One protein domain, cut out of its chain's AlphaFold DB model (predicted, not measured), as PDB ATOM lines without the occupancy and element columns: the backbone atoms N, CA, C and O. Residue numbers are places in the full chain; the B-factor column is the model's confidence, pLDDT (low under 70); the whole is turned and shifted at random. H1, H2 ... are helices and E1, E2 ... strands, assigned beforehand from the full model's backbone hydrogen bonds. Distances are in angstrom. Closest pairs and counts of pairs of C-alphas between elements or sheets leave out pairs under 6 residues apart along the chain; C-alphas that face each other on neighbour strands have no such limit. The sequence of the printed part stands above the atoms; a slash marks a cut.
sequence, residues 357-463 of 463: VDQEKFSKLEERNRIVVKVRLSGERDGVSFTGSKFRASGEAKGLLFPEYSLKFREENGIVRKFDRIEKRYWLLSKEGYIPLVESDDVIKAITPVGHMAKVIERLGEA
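This is residues 357 to 463 of the 463 residues of an uncharacterized protein of Candidatus Korarchaeota archaeon (UniProt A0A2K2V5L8). A small sheet of seven strands curls like part of a barrel, and its two longest strands, E4 and E5, run on from it as a long two-stranded arm towards one end. H1 packs across E4 and E5 near the foot of that arm, while at the opposite end of the long axis the free part of H2 and the last residues, 453 to 463, stick out as a tail. The printed part has 107 residues, with elements in the order H1 E1 E2 E3 E4 E5 E6 E7 H2: two named helices and seven named strands, of mixed class. The sheet's order is E3, E2, E6, E5, E4, E1, E7, all antiparallel. The whole is loose, with a radius of gyration of the C-alphas of 17.0 A, and spans 63 by 29 by 27 A.

The longest strand, E4, holds residues 396 to 412 and is 45.6 A long, from C-alpha 396 at (2.054, -53.648, -26.547) to C-alpha 412 at (3.384, -13.937, -4.166). E5, residues 415 to 429, is 34.6 A long. E4 bends by 74 degrees at residue 399, and E5 by 81 degrees at residue 418. The shorter strands are E1, residues 372 to 376; E2, 381 to 385; E3, 390 to 393; E6, 433 to 436; and E7, 442 to 447. H1 holds residues 360 to 367, and H2, residues 449 to 461, is 18.5 A long and ends with C-alpha 461 at (9.405, -49.757, -52.569).

E4, E5 and E6 form a meander, each strand the antiparallel neighbour of the one before. In the hairpin of E4 and E5, N 404 and O 425 are 2.8 A apart, within hydrogen-bond range. The pairing of E4 is staggered: its residues 396 to 400 pair with E1, where N 397 and O 375 are 2.8 A apart, and 400 to 412 with E5. E1 is also the antiparallel neighbour of the edge strand E7, with N 374 and O 445 at 2.8 A, within hydrogen-bond range. On the other side of E5, E6 pairs with it through N 428 and O 435, 2.8 A, and with E2 through N 434 and O 384, 2.8 A. E2 and the edge strand E3 form a hairpin, with N 383 and O 391 at 2.8 A. H1 is on the sheet at a height of 7.2 A, only just over E4, on which 3 of its C-alphas fall; it runs across the strands, at 78 degrees to E4 on the local plane. The closest C-alphas of H1 and E5 are those of Phe 362 and Tyr 426, 6.9 A apart. H2 only grazes the sheet, with its residues 449 to 453; its closest C-alpha pair with E1 is Val 372 and Pro 449, 6.2 A. H1 and H2 are apart. O i to N i+4 pairs are within hydrogen-bond range in 3 of 4 cases in H1 and 8 of 9 in H2.

The two C-alphas farthest apart, those of Asn 413 and Glu 462, are 63.5 A from each other. The printed part has no cut, and no link is long. Residues 462 to 463 have pLDDT under 70; the mean of the printed part is 94.1.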
ATOM      1  N   VAL A 357      11.833 -34.235 -10.985       95.25
ATOM      2  CA  VAL A 357      11.259 -35.584 -11.004       95.25
ATOM      3  C   VAL A 357      11.079 -35.988 -12.456       95.25
ATOM      4  O   VAL A 357      10.310 -35.365 -13.180       95.25
ATOM      5  N   ASP A 358      11.810 -37.003 -12.892       93.31
ATOM      6  CA  ASP A 358      11.905 -37.392 -14.297       93.31
ATOM      7  C   ASP A 358      11.793 -38.909 -14.436       93.31
ATOM      8  O   ASP A 358      12.215 -39.658 -13.552       93.31
ATOM      9  N   GLN A 359      11.248 -39.350 -15.565       92.88
ATOM     10  CA  GLN A 359      11.275 -40.745 -15.966       92.88
ATOM     11  C   GLN A 359      12.513 -41.005 -16.840       92.88
ATOM     12  O   GLN A 359      12.451 -40.976 -18.077       92.88
ATOM     13  N   GLU A 360      13.665 -41.208 -16.187       91.19
ATOM     14  CA  GLU A 360      15.004 -41.229 -16.792       91.19
ATOM     15  C   GLU A 360      15.088 -42.138 -18.030       91.19
ATOM     16  O   GLU A 360      15.722 -41.786 -19.033       91.19
ATOM     17  N   LYS A 361      14.408 -43.290 -17.994       94.25
ATOM     18  CA  LYS A 361      14.372 -44.249 -19.104       94.25
ATOM     19  C   LYS A 361      13.851 -43.612 -20.392       94.25
ATOM     20  O   LYS A 361      14.477 -43.752 -21.444       94.25
ATOM     21  N   PHE A 362      12.726 -42.908 -20.322       95.88
ATOM     22  CA  PHE A 362      12.120 -42.239 -21.476       95.88
ATOM     23  C   PHE A 362      12.851 -40.944 -21.824       95.88
ATOM     24  O   PHE A 362      13.044 -40.630 -23.000       95.88
ATOM     25  N   SER A 363      13.369 -40.262 -20.808       92.94
ATOM     26  CA  SER A 363      14.197 -39.074 -20.957       92.94
ATOM     27  C   SER A 363      15.441 -39.286 -21.809       92.94
ATOM     28  O   SER A 363      15.713 -38.487 -22.709       92.94
ATOM     29  N   LYS A 364      16.139 -40.411 -21.626       93.75
ATOM     30  CA  LYS A 364      17.280 -40.799 -22.473       93.75
ATOM     31  C   LYS A 364      16.886 -41.078 -23.926       93.75
ATOM     32  O   LYS A 364      17.714 -40.929 -24.827       93.75
ATOM     33  N   LEU A 365      15.654 -41.519 -24.182       95.62
ATOM     34  CA  LEU A 365      15.170 -41.752 -25.547       95.62
ATOM     35  C   LEU A 365      14.888 -40.434 -26.257       95.62
ATOM     36  O   LEU A 365      15.323 -40.265 -27.396       95.62
ATOM     37  N   GLU A 366      14.222 -39.501 -25.581       92.81
ATOM     38  CA  GLU A 366      13.964 -38.158 -26.103       92.81
ATOM     39  C   GLU A 366      15.270 -37.426 -26.439       92.81
ATOM     40  O   GLU A 366      15.417 -36.923 -27.550       92.81
ATOM     41  N   GLU A 367      16.262 -37.446 -25.540       90.38
ATOM     42  CA  GLU A 367      17.585 -36.834 -25.765       90.38
ATOM     43  C   GLU A 367      18.285 -37.356 -27.018       90.38
ATOM     44  O   GLU A 367      18.919 -36.611 -27.762       90.38
ATOM     45  N   ARG A 368      18.171 -38.665 -27.259       94.12
ATOM     46  CA  ARG A 368      18.751 -39.337 -28.428       94.12
ATOM     47  C   ARG A 368      17.869 -39.199 -29.671       94.12
ATOM     48  O   ARG A 368      18.139 -39.858 -30.677       94.12
ATOM     49  N   ASN A 369      16.802 -38.401 -29.591       94.25
ATOM     50  CA  ASN A 369      15.767 -38.240 -30.604       94.25
ATOM     51  C   ASN A 369      15.159 -39.583 -31.059       94.25
ATOM     52  O   ASN A 369      14.764 -39.747 -32.211       94.25
ATOM     53  N   ARG A 370      15.110 -40.585 -30.170       96.56
ATOM     54  CA  ARG A 370      14.527 -41.916 -30.408       96.56
ATOM     55  C   ARG A 370      13.076 -41.956 -29.934       96.56
ATOM     56  O   ARG A 370      12.716 -42.745 -29.067       96.56
ATOM     57  N   ILE A 371      12.262 -41.071 -30.498       96.94
ATOM     58  CA  ILE A 371      10.895 -40.806 -30.032       96.94
ATOM     59  C   ILE A 371       9.828 -41.693 -30.679       96.94
ATOM     60  O   ILE A 371       8.700 -41.718 -30.208       96.94
ATOM     61  N   VAL A 372      10.143 -42.455 -31.731       97.38
ATOM     62  CA  VAL A 372       9.212 -43.464 -32.261       97.38
ATOM     63  C   VAL A 372       9.449 -44.756 -31.493       97.38
ATOM     64  O   VAL A 372      10.446 -45.449 -31.733       97.38
ATOM     65  N   VAL A 373       8.544 -45.087 -30.575       97.56
ATOM     66  CA  VAL A 373       8.743 -46.183 -29.621       97.56
ATOM     67  C   VAL A 373       7.661 -47.254 -29.725       97.56
ATOM     68  O   VAL A 373       6.513 -46.990 -30.085       97.56
ATOM     69  N   LYS A 374       8.051 -48.492 -29.418       97.81
ATOM     70  CA  LYS A 374       7.164 -49.613 -29.113       97.81
ATOM     71  C   LYS A 374       7.424 -50.005 -27.663       97.81
ATOM     72  O   LYS A 374       8.569 -50.287 -27.312       97.81
ATOM     73  N   VAL A 375       6.375 -50.007 -26.855       97.38
ATOM     74  CA  VAL A 375       6.431 -50.195 -25.406       97.38
ATOM     75  C   VAL A 375       5.486 -51.327 -25.016       97.38
ATOM     76  O   VAL A 375       4.390 -51.428 -25.564       97.38
ATOM     77  N   ARG A 376       5.903 -52.176 -24.082       97.88
ATOM     78  CA  ARG A 376       5.040 -53.132 -23.390       97.88
ATOM     79  C   ARG A 376       4.602 -52.515 -22.071       97.88
ATOM     80  O   ARG A 376       5.438 -52.230 -21.217       97.88
ATOM     81  N   LEU A 377       3.302 -52.301 -21.923       97.38
ATOM     82  CA  LEU A 377       2.725 -51.738 -20.713       97.38
ATOM     83  C   LEU A 377       2.789 -52.771 -19.586       97.38
ATOM     84  O   LEU A 377       2.384 -53.918 -19.773       97.38
ATOM     85  N   SER A 378       3.253 -52.361 -18.408       96.19
ATOM     86  CA  SER A 378       3.347 -53.235 -17.228       96.19
ATOM     87  C   SER A 378       1.987 -53.603 -16.620       96.19
ATOM     88  O   SER A 378       1.916 -54.408 -15.700       96.19
ATOM     89  N   GLY A 379       0.910 -52.976 -17.093       95.06
ATOM     90  CA  GLY A 379      -0.448 -53.152 -16.599       95.06
ATOM     91  C   GLY A 379      -1.434 -52.289 -17.378       95.06
ATOM     92  O   GLY A 379      -1.036 -51.358 -18.088       95.06
ATOM     93  N   GLU A 380      -2.713 -52.618 -17.237       95.25
ATOM     94  CA  GLU A 380      -3.813 -51.902 -17.874       95.25
ATOM     95  C   GLU A 380      -3.988 -50.495 -17.280       95.25
ATOM     96  O   GLU A 380      -3.840 -50.299 -16.073       95.25
ATOM     97  N   ARG A 381      -4.284 -49.502 -18.126       94.75
ATOM     98  CA  ARG A 381      -4.506 -48.111 -17.699       94.75
ATOM     99  C   ARG A 381      -5.414 -47.338 -18.647       94.75
ATOM    100  O   ARG A 381      -5.569 -47.710 -19.812       94.75
ATOM    101  N   ASP A 382      -5.963 -46.239 -18.142       96.00
ATOM    102  CA  ASP A 382      -6.769 -45.303 -18.926       96.00
ATOM    103  C   ASP A 382      -5.867 -44.468 -19.854       96.00
ATOM    104  O   ASP A 382      -4.963 -43.764 -19.398       96.00
ATOM    105  N   GLY A 383      -6.139 -44.531 -21.155       95.19
ATOM    106  CA  GLY A 383      -5.689 -43.569 -22.154       95.19
ATOM    107  C   GLY A 383      -6.789 -42.564 -22.505       95.19
ATOM    108  O   GLY A 383      -7.957 -42.740 -22.147       95.19
ATOM    109  N   VAL A 384      -6.420 -41.505 -23.225       96.75
ATOM    110  CA  VAL A 384      -7.332 -40.448 -23.692       96.75
ATOM    111  C   VAL A 384      -7.340 -40.433 -25.215       96.75
ATOM    112  O   VAL A 384      -6.299 -40.225 -25.833       96.75
ATOM    113  N   SER A 385      -8.494 -40.665 -25.833       95.44
ATOM    114  CA  SER A 385      -8.636 -40.655 -27.289       95.44
ATOM    115  C   SER A 385      -8.483 -39.246 -27.866       95.44
ATOM    116  O   SER A 385      -8.548 -38.243 -27.153       95.44
ATOM    117  N   PHE A 386      -8.373 -39.142 -29.191       93.06
ATOM    118  CA  PHE A 386      -8.370 -37.845 -29.882       93.06
ATOM    119  C   PHE A 386      -9.662 -37.036 -29.714       93.06
ATOM    120  O   PHE A 386      -9.647 -35.822 -29.887       93.06
ATOM    121  N   THR A 387     -10.769 -37.693 -29.359       93.31
ATOM    122  CA  THR A 387     -12.054 -37.043 -29.058       93.31
ATOM    123  C   THR A 387     -12.207 -36.692 -27.576       93.31
ATOM    124  O   THR A 387     -13.245 -36.172 -27.183       93.31
ATOM    125  N   GLY A 388     -11.201 -36.992 -26.743       91.44
ATOM    126  CA  GLY A 388     -11.233 -36.780 -25.293       91.44
ATOM    127  C   GLY A 388     -11.915 -37.901 -24.499       91.44
ATOM    128  O   GLY A 388     -11.982 -37.825 -23.274       91.44
ATOM    129  N   SER A 389     -12.400 -38.954 -25.162       94.81
ATOM    130  CA  SER A 389     -13.002 -40.114 -24.499       94.81
ATOM    131  C   SER A 389     -11.924 -40.997 -23.874       94.81
ATOM    132  O   SER A 389     -10.854 -41.189 -24.448       94.81
ATOM    133  N   LYS A 390     -12.207 -41.594 -22.716       96.00
ATOM    134  CA  LYS A 390     -11.297 -42.581 -22.125       96.00
ATOM    135  C   LYS A 390     -11.329 -43.896 -22.904       96.00
ATOM    136  O   LYS A 390     -12.398 -44.332 -23.327       96.00
ATOM    137  N   PHE A 391     -10.181 -44.552 -23.034       95.75
ATOM    138  CA  PHE A 391     -10.078 -45.931 -23.519       95.75
ATOM    139  C   PHE A 391      -9.114 -46.730 -22.642       95.75
ATOM    140  O   PHE A 391      -8.257 -46.152 -21.976       95.75
ATOM    141  N   ARG A 392      -9.239 -48.059 -22.629       96.31
ATOM    142  CA  ARG A 392      -8.321 -48.928 -21.887       96.31
ATOM    143  C   ARG A 392      -7.175 -49.392 -22.775       96.31
ATOM    144  O   ARG A 392      -7.402 -49.935 -23.852       96.31
ATOM    145  N   ALA A 393      -5.950 -49.166 -22.313       94.38
ATOM    146  CA  ALA A 393      -4.730 -49.595 -22.978       94.38
ATOM    147  C   ALA A 393      -4.061 -50.720 -22.178       94.38
ATOM    148  O   ALA A 393      -3.836 -50.589 -20.974       94.38
ATOM    149  N   SER A 394      -3.703 -51.809 -22.860       95.25
ATOM    150  CA  SER A 394      -2.995 -52.960 -22.286       95.25
ATOM    151  C   SER A 394      -2.073 -53.602 -23.323       95.25
ATOM    152  O   SER A 394      -2.298 -53.451 -24.522       95.25
ATOM    153  N   GLY A 395      -1.067 -54.358 -22.879       95.50
ATOM    154  CA  GLY A 395      -0.178 -55.098 -23.778       95.50
ATOM    155  C   GLY A 395       0.853 -54.206 -24.471       95.50
ATOM    156  O   GLY A 395       1.507 -53.390 -23.826       95.50
ATOM    157  N   GLU A 396       1.055 -54.395 -25.776       97.12
ATOM    158  CA  GLU A 396       2.054 -53.648 -26.547       97.12
ATOM    159  C   GLU A 396       1.430 -52.455 -27.273       97.12
ATOM    160  O   GLU A 396       0.498 -52.608 -28.057       97.12
ATOM    161  N   ALA A 397       2.007 -51.272 -27.080       96.12
ATOM    162  CA  ALA A 397       1.605 -50.047 -27.752       96.12
ATOM    163  C   ALA A 397       2.765 -49.481 -28.579       96.12
ATOM    164  O   ALA A 397       3.937 -49.574 -28.205       96.12
ATOM    165  N   LYS A 398       2.450 -48.883 -29.730       96.62
ATOM    166  CA  LYS A 398       3.421 -48.190 -30.585       96.62
ATOM    167  C   LYS A 398       2.942 -46.768 -30.832       96.62
ATOM    168  O   LYS A 398       1.781 -46.568 -31.173       96.62
ATOM    169  N   GLY A 399       3.853 -45.807 -30.734       96.38
ATOM    170  CA  GLY A 399       3.509 -44.406 -30.913       96.38
ATOM    171  C   GLY A 399       4.700 -43.462 -30.868       96.38
ATOM    172  O   GLY A 399       5.859 -43.889 -30.918       96.38
ATOM    173  N   LEU A 400       4.390 -42.171 -30.783       97.56
ATOM    174  CA  LEU A 400       5.361 -41.111 -30.544       97.56
ATOM    175  C   LEU A 400       5.448 -40.818 -29.048       97.56
ATOM    176  O   LEU A 400       4.444 -40.547 -28.401       97.56
ATOM    177  N   LEU A 401       6.658 -40.888 -28.512       97.31
ATOM    178  CA  LEU A 401       6.990 -40.503 -27.153       97.31
ATOM    179  C   LEU A 401       7.045 -38.977 -27.062       97.31
ATOM    180  O   LEU A 401       7.772 -38.349 -27.834       97.31
ATOM    181  N   PHE A 402       6.337 -38.391 -26.104       94.62
ATOM    182  CA  PHE A 402       6.442 -36.963 -25.818       94.62
ATOM    183  C   PHE A 402       6.323 -36.693 -24.312       94.62
ATOM    184  O   PHE A 402       5.666 -37.461 -23.600       94.62
ATOM    185  N   PRO A 403       6.984 -35.637 -23.809       94.19
ATOM    186  CA  PRO A 403       6.907 -35.269 -22.408       94.19
ATOM    187  C   PRO A 403       5.670 -34.410 -22.110       94.19
ATOM    188  O   PRO A 403       5.288 -33.538 -22.889       94.19
ATOM    189  N   GLU A 404       5.109 -34.606 -20.927       94.19
ATOM    190  CA  GLU A 404       4.194 -33.698 -20.250       94.19
ATOM    191  C   GLU A 404       4.889 -33.172 -18.991       94.19
ATOM    192  O   GLU A 404       5.507 -33.933 -18.241       94.19
ATOM    193  N   TYR A 405       4.790 -31.864 -18.761       95.38
ATOM    194  CA  TYR A 405       5.400 -31.220 -17.605       95.38
ATOM    195  C   TYR A 405       4.339 -30.786 -16.599       95.38
ATOM    196  O   TYR A 405       3.289 -30.265 -16.967       95.38
ATOM    197  N   SER A 406       4.654 -30.937 -15.318       96.69
ATOM    198  CA  SER A 406       3.920 -30.330 -14.213       96.69
ATOM    199  C   SER A 406       4.876 -29.475 -13.390       96.69
ATOM    200  O   SER A 406       5.985 -29.899 -13.059       96.69
ATOM    201  N   LEU A 407       4.469 -28.242 -13.100       97.62
ATOM    202  CA  LEU A 407       5.316 -27.230 -12.477       97.62
ATOM    203  C   LEU A 407       4.726 -26.825 -11.129       97.62
ATOM    204  O   LEU A 407       3.573 -26.411 -11.044       97.62
ATOM    205  N   LYS A 408       5.541 -26.891 -10.074       97.62
ATOM    206  CA  LYS A 408       5.226 -26.306  -8.769       97.62
ATOM    207  C   LYS A 408       6.126 -25.105  -8.545       97.62
ATOM    208  O   LYS A 408       7.345 -25.207  -8.672       97.62
ATOM    209  N   PHE A 409       5.539 -23.977  -8.178       96.75
ATOM    210  CA  PHE A 409       6.255 -22.721  -8.000       96.75
ATOM    211  C   PHE A 409       5.678 -21.911  -6.842       96.75
ATOM    212  O   PHE A 409       4.544 -22.132  -6.418       96.75
ATOM    213  N   ARG A 410       6.478 -20.971  -6.329       92.75
ATOM    214  CA  ARG A 410       6.050 -20.019  -5.299       92.75
ATOM    215  C   ARG A 410       5.636 -18.717  -5.950       92.75
ATOM    216  O   ARG A 410       6.447 -18.066  -6.615       92.75
ATOM    217  N   GLU A 411       4.383 -18.362  -5.727       94.00
ATOM    218  CA  GLU A 411       3.760 -17.140  -6.207       94.00
ATOM    219  C   GLU A 411       3.413 -16.243  -5.018       94.00
ATOM    220  O   GLU A 411       2.867 -16.704  -4.018       94.00
ATOM    221  N   GLU A 412       3.761 -14.966  -5.126       95.06
ATOM    222  CA  GLU A 412       3.384 -13.937  -4.166       95.06
ATOM    223  C   GLU A 412       2.908 -12.702  -4.940       95.06
ATOM    224  O   GLU A 412       3.675 -12.097  -5.693       95.06
ATOM    225  N   ASN A 413       1.644 -12.307  -4.761       95.06
ATOM    226  CA  ASN A 413       1.059 -11.109  -5.376       95.06
ATOM    227  C   ASN A 413       1.193 -11.050  -6.915       95.06
ATOM    228  O   ASN A 413       1.435  -9.989  -7.496       95.06
ATOM    229  N   GLY A 414       1.028 -12.187  -7.588       97.12
ATOM    230  CA  GLY A 414       1.137 -12.344  -9.038       97.12
ATOM    231  C   GLY A 414       2.563 -12.530  -9.547       97.12
ATOM    232  O   GLY A 414       2.763 -12.546 -10.763       97.12
ATOM    233  N   ILE A 415       3.544 -12.650  -8.648       98.25
ATOM    234  CA  ILE A 415       4.967 -12.755  -8.969       98.25
ATOM    235  C   ILE A 415       5.469 -14.146  -8.608       98.25
ATOM    236  O   ILE A 415       5.549 -14.515  -7.437       98.25
ATOM    237  N   VAL A 416       5.865 -14.902  -9.622       98.00
ATOM    238  CA  VAL A 416       6.608 -16.145  -9.468       98.00
ATOM    239  C   VAL A 416       8.084 -15.802  -9.313       98.00
ATOM    240  O   VAL A 416       8.692 -15.191 -10.194       98.00
ATOM    241  N   ARG A 417       8.667 -16.191  -8.177       94.50
ATOM    242  CA  ARG A 417      10.099 -15.980  -7.887       94.50
ATOM    243  C   ARG A 417      10.937 -17.231  -8.114       94.50
ATOM    244  O   ARG A 417      12.121 -17.136  -8.403       94.50
ATOM    245  N   LYS A 418      10.332 -18.409  -7.957       93.19
ATOM    246  CA  LYS A 418      11.035 -19.688  -8.034       93.19
ATOM    247  C   LYS A 418      10.082 -20.819  -8.403       93.19
ATOM    248  O   LYS A 418       8.960 -20.874  -7.897       93.19
ATOM    249  N   PHE A 419      10.582 -21.761  -9.196       96.25
ATOM    250  CA  PHE A 419      10.035 -23.107  -9.314       96.25
ATOM    251  C   PHE A 419      10.613 -24.006  -8.214       96.25
ATOM    252  O   PHE A 419      11.826 -24.106  -8.059       96.25
ATOM    253  N   ASP A 420       9.753 -24.646  -7.433       95.69
ATOM    254  CA  ASP A 420      10.160 -25.586  -6.387       95.69
ATOM    255  C   ASP A 420      10.357 -26.998  -6.937       95.69
ATOM    256  O   ASP A 420      11.250 -27.707  -6.479       95.69
ATOM    257  N   ARG A 421       9.533 -27.403  -7.910       97.19
ATOM    258  CA  ARG A 421       9.561 -28.746  -8.493       97.19
ATOM    259  C   ARG A 421       9.143 -28.712  -9.955       97.19
ATOM    260  O   ARG A 421       8.190 -28.020 -10.315       97.19
ATOM    261  N   ILE A 422       9.850 -29.481 -10.770       97.12
ATOM    262  CA  ILE A 422       9.553 -29.718 -12.179       97.12
ATOM    263  C   ILE A 422       9.414 -31.221 -12.340       97.12
ATOM    264  O   ILE A 422      10.371 -31.969 -12.146       97.12
ATOM    265  N   GLU A 423       8.210 -31.659 -12.666       96.62
ATOM    266  CA  GLU A 423       7.913 -33.058 -12.901       96.62
ATOM    267  C   GLU A 423       7.712 -33.292 -14.392       96.62
ATOM    268  O   GLU A 423       6.925 -32.601 -15.036       96.62
ATOM    269  N   LYS A 424       8.448 -34.255 -14.933       95.31
ATOM    270  CA  LYS A 424       8.437 -34.637 -16.333       95.31
ATOM    271  C   LYS A 424       7.944 -36.071 -16.445       95.31
ATOM    272  O   LYS A 424       8.627 -37.016 -16.051       95.31
ATOM    273  N   ARG A 425       6.736 -36.222 -16.974       95.50
ATOM    274  CA  ARG A 425       6.118 -37.517 -17.265       95.50
ATOM    275  C   ARG A 425       6.068 -37.726 -18.762       95.50
ATOM    276  O   ARG A 425       6.101 -36.769 -19.526       95.50
ATOM    277  N   TYR A 426       5.975 -38.974 -19.183       96.50
ATOM    278  CA  TYR A 426       5.912 -39.310 -20.591       96.50
ATOM    279  C   TYR A 426       4.583 -39.922 -20.968       96.50
ATOM    280  O   TYR A 426       3.984 -40.709 -20.237       96.50
ATOM    281  N   TRP A 427       4.170 -39.573 -22.174       97.38
ATOM    282  CA  TRP A 427       3.002 -40.114 -22.825       97.38
ATOM    283  C   TRP A 427       3.398 -40.703 -24.170       97.38
ATOM    284  O   TRP A 427       4.375 -40.295 -24.808       97.38
ATOM    285  N   LEU A 428       2.614 -41.681 -24.597       97.62
ATOM    286  CA  LEU A 428       2.693 -42.279 -25.913       97.62
ATOM    287  C   LEU A 428       1.490 -41.832 -26.735       97.62
ATOM    288  O   LEU A 428       0.356 -42.173 -26.414       97.62
ATOM    289  N   LEU A 429       1.744 -41.109 -27.819       97.44
ATOM    290  CA  LEU A 429       0.761 -40.816 -28.854       97.44
ATOM    291  C   LEU A 429       0.646 -42.035 -29.782       97.44
ATOM    292  O   LEU A 429       1.471 -42.217 -30.682       97.44
ATOM    293  N   SER A 430      -0.331 -42.902 -29.512       95.75
ATOM    294  CA  SER A 430      -0.680 -44.088 -30.300       95.75
ATOM    295  C   SER A 430      -1.732 -43.770 -31.373       95.75
ATOM    296  O   SER A 430      -2.069 -42.613 -31.620       95.75
ATOM    297  N   LYS A 431      -2.242 -44.807 -32.050       93.75
ATOM    298  CA  LYS A 431      -3.341 -44.670 -33.019       93.75
ATOM    299  C   LYS A 431      -4.696 -44.435 -32.352       93.75
ATOM    300  O   LYS A 431      -5.585 -43.875 -32.981       93.75
ATOM    301  N   GLU A 432      -4.861 -44.893 -31.118       93.19
ATOM    302  CA  GLU A 432      -6.093 -44.773 -30.340       93.19
ATOM    303  C   GLU A 432      -6.144 -43.454 -29.554       93.19
ATOM    304  O   GLU A 432      -7.230 -42.955 -29.260       93.19
ATOM    305  N   GLY A 433      -4.981 -42.870 -29.246       95.50
ATOM    306  CA  GLY A 433      -4.858 -41.596 -28.547       95.50
ATOM    307  C   GLY A 433      -3.588 -41.512 -27.704       95.50
ATOM    308  O   GLY A 433      -2.522 -41.961 -28.112       95.50
ATOM    309  N   TYR A 434      -3.702 -40.925 -26.520       97.25
ATOM    310  CA  TYR A 434      -2.608 -40.686 -25.588       97.25
ATOM    311  C   TYR A 434      -2.622 -41.716 -24.460       97.25
ATOM    312  O   TYR A 434      -3.626 -41.864 -23.765       97.25
ATOM    313  N   ILE A 435      -1.502 -42.408 -24.252       97.44
ATOM    314  CA  ILE A 435      -1.339 -43.418 -23.199       97.44
ATOM    315  C   ILE A 435      -0.262 -42.943 -22.214       97.44
ATOM    316  O   ILE A 435       0.872 -42.720 -22.647       97.44
ATOM    317  N   PRO A 436      -0.560 -42.802 -20.910       97.19
ATOM    318  CA  PRO A 436       0.440 -42.399 -19.929       97.19
ATOM    319  C   PRO A 436       1.437 -43.536 -19.686       97.19
ATOM    320  O   PRO A 436       1.052 -44.697 -19.509       97.19
ATOM    321  N   LEU A 437       2.725 -43.209 -19.661       97.06
ATOM    322  CA  LEU A 437       3.801 -44.168 -19.430       97.06
ATOM    323  C   LEU A 437       4.285 -44.120 -17.979       97.06
ATOM    324  O   LEU A 437       4.268 -43.078 -17.321       97.06
ATOM    325  N   VAL A 438       4.742 -45.267 -17.480       95.19
ATOM    326  CA  VAL A 438       5.319 -45.423 -16.141       95.19
ATOM    327  C   VAL A 438       6.688 -46.093 -16.212       95.19
ATOM    328  O   VAL A 438       7.063 -46.722 -17.205       95.19
ATOM    329  N   GLU A 439       7.465 -45.970 -15.137       92.81
ATOM    330  CA  GLU A 439       8.834 -46.489 -15.119       92.81
ATOM    331  C   GLU A 439       8.929 -48.012 -15.242       92.81
ATOM    332  O   GLU A 439       9.902 -48.521 -15.793       92.81
ATOM    333  N   SER A 440       7.894 -48.749 -14.842       95.38
ATOM    334  CA  SER A 440       7.839 -50.205 -15.000       95.38
ATOM    335  C   SER A 440       7.546 -50.684 -16.429       95.38
ATOM    336  O   SER A 440       7.626 -51.882 -16.678       95.38
ATOM    337  N   ASP A 441       7.202 -49.797 -17.373       96.69
ATOM    338  CA  ASP A 441       6.927 -50.196 -18.761       96.69
ATOM    339  C   ASP A 441       8.207 -50.593 -19.512       96.69
ATOM    340  O   ASP A 441       9.241 -49.941 -19.382       96.69
ATOM    341  N   ASP A 442       8.152 -51.614 -20.362       97.06
ATOM    342  CA  ASP A 442       9.336 -52.103 -21.073       97.06
ATOM    343  C   ASP A 442       9.438 -51.518 -22.491       97.06
ATOM    344  O   ASP A 442       8.502 -51.594 -23.290       97.06
ATOM    345  N   VAL A 443      10.582 -50.920 -22.828       97.19
ATOM    346  CA  VAL A 443      10.818 -50.327 -24.151       97.19
ATOM    347  C   VAL A 443      11.362 -51.400 -25.086       97.19
ATOM    348  O   VAL A 443      12.567 -51.612 -25.186       97.19
ATOM    349  N   ILE A 444      10.466 -52.023 -25.851       97.44
ATOM    350  CA  ILE A 444      10.813 -53.070 -26.821       97.44
ATOM    351  C   ILE A 444      11.671 -52.506 -27.963       97.44
ATOM    352  O   ILE A 444      12.594 -53.154 -28.458       97.44
ATOM    353  N   LYS A 445      11.326 -51.312 -28.460       96.62
ATOM    354  CA  LYS A 445      12.004 -50.698 -29.611       96.62
ATOM    355  C   LYS A 445      11.911 -49.184 -29.552       96.62
ATOM    356  O   LYS A 445      10.840 -48.651 -29.299       96.62
ATOM    357  N   ALA A 446      12.996 -48.500 -29.899       96.88
ATOM    358  CA  ALA A 446      13.025 -47.048 -30.038       96.88
ATOM    359  C   ALA A 446      13.882 -46.653 -31.245       96.88
ATOM    360  O   ALA A 446      15.029 -47.087 -31.367       96.88
ATOM    361  N   ILE A 447      13.326 -45.850 -32.150       96.38
ATOM    362  CA  ILE A 447      14.012 -45.369 -33.356       96.38
ATOM    363  C   ILE A 447      13.789 -43.869 -33.538       96.38
ATOM    364  O   ILE A 447      12.854 -43.289 -32.986       96.38
ATOM    365  N   THR A 448      14.665 -43.239 -34.315       96.62
ATOM    366  CA  THR A 448      14.507 -41.830 -34.680       96.62
ATOM    367  C   THR A 448      13.385 -41.655 -35.708       96.62
ATOM    368  O   THR A 448      13.092 -42.607 -36.440       96.62
ATOM    369  N   PRO A 449      12.774 -40.460 -35.827       93.44
ATOM    370  CA  PRO A 449      11.798 -40.181 -36.881       93.44
ATOM    371  C   PRO A 449      12.336 -40.493 -38.284       93.44
ATOM    372  O   PRO A 449      11.672 -41.175 -39.060       93.44
ATOM    373  N   VAL A 450      13.586 -40.109 -38.569       92.75
ATOM    374  CA  VAL A 450      14.270 -40.409 -39.843       92.75
ATOM    375  C   VAL A 450      14.418 -41.917 -40.053       92.75
ATOM    376  O   VAL A 450      14.065 -42.434 -41.110       92.75
ATOM    377  N   GLY A 451      14.869 -42.647 -39.028       91.38
ATOM    378  CA  GLY A 451      14.984 -44.103 -39.095       91.38
ATOM    379  C   GLY A 451      13.631 -44.809 -39.230       91.38
ATOM    380  O   GLY A 451      13.562 -45.904 -39.786       91.38
ATOM    381  N   HIS A 452      12.542 -44.201 -38.746       91.31
ATOM    382  CA  HIS A 452      11.198 -44.706 -38.989       91.31
ATOM    383  C   HIS A 452      10.770 -44.492 -40.439       91.31
ATOM    384  O   HIS A 452      10.286 -45.447 -41.045       91.31
ATOM    385  N   MET A 453      10.966 -43.287 -40.979       90.44
ATOM    386  CA  MET A 453      10.622 -42.965 -42.365       90.44
ATOM    387  C   MET A 453      11.377 -43.846 -43.357       90.44
ATOM    388  O   MET A 453      10.742 -44.395 -44.248       90.44
ATOM    389  N   ALA A 454      12.682 -44.058 -43.163       91.31
ATOM    390  CA  ALA A 454      13.477 -44.945 -44.017       91.31
ATOM    391  C   ALA A 454      12.847 -46.346 -44.122       91.31
ATOM    392  O   ALA A 454      12.601 -46.833 -45.218       91.31
ATOM    393  N   LYS A 455      12.441 -46.929 -42.986       89.75
ATOM    394  CA  LYS A 455      11.763 -48.239 -42.944       89.75
ATOM    395  C   LYS A 455      10.372 -48.244 -43.569       89.75
ATOM    396  O   LYS A 455       9.889 -49.301 -43.959       89.75
ATOM    397  N   VAL A 456       9.677 -47.109 -43.563       88.50
ATOM    398  CA  VAL A 456       8.380 -46.981 -44.240       88.50
ATOM    399  C   VAL A 456       8.596 -46.928 -45.750       88.50
ATOM    400  O   VAL A 456       7.890 -47.621 -46.466       88.50
ATOM    401  N   ILE A 457       9.592 -46.171 -46.215       89.19
ATOM    402  CA  ILE A 457       9.940 -46.050 -47.635       89.19
ATOM    403  C   ILE A 457      10.433 -47.388 -48.197       89.19
ATOM    404  O   ILE A 457       9.943 -47.797 -49.240       89.19
ATOM    405  N   GLU A 458      11.325 -48.098 -47.495       89.00
ATOM    406  CA  GLU A 458      11.776 -49.448 -47.884       89.00
ATOM    407  C   GLU A 458      10.582 -50.382 -48.130       89.00
ATOM    408  O   GLU A 458      10.474 -50.991 -49.186       89.00
ATOM    409  N   ARG A 459       9.613 -50.401 -47.206       87.50
ATOM    410  CA  ARG A 459       8.399 -51.224 -47.332       87.50
ATOM    411  C   ARG A 459       7.459 -50.798 -48.459       87.50
ATOM    412  O   ARG A 459       6.675 -51.620 -48.908       87.50
ATOM    413  N   LEU A 460       7.476 -49.523 -48.845       82.75
ATOM    414  CA  LEU A 460       6.670 -49.004 -49.953       82.75
ATOM    415  C   LEU A 460       7.346 -49.217 -51.312       82.75
ATOM    416  O   LEU A 460       6.653 -49.185 -52.314       82.75
ATOM    417  N   GLY A 461       8.670 -49.396 -51.353       73.81
ATOM    418  CA  GLY A 461       9.405 -49.757 -52.569       73.81
ATOM    419  C   GLY A 461       9.432 -51.264 -52.851       73.81
ATOM    420  O   GLY A 461       9.770 -51.664 -53.960       73.81
ATOM    421  N   GLU A 462       9.094 -52.088 -51.855       64.81
ATOM    422  CA  GLU A 462       8.914 -53.546 -51.967       64.81
ATOM    423  C   GLU A 462       7.463 -53.963 -52.299       64.81
ATOM    424  O   GLU A 462       7.212 -55.149 -52.516       64.81
ATOM    425  N   ALA A 463       6.521 -53.013 -52.314       51.03
ATOM    426  CA  ALA A 463       5.106 -53.201 -52.655       51.03
ATOM    427  C   ALA A 463       4.800 -52.574 -54.019       51.03
ATOM    428  O   ALA A 463       3.953 -53.148 -54.740       51.03
TER     429      ALA A 463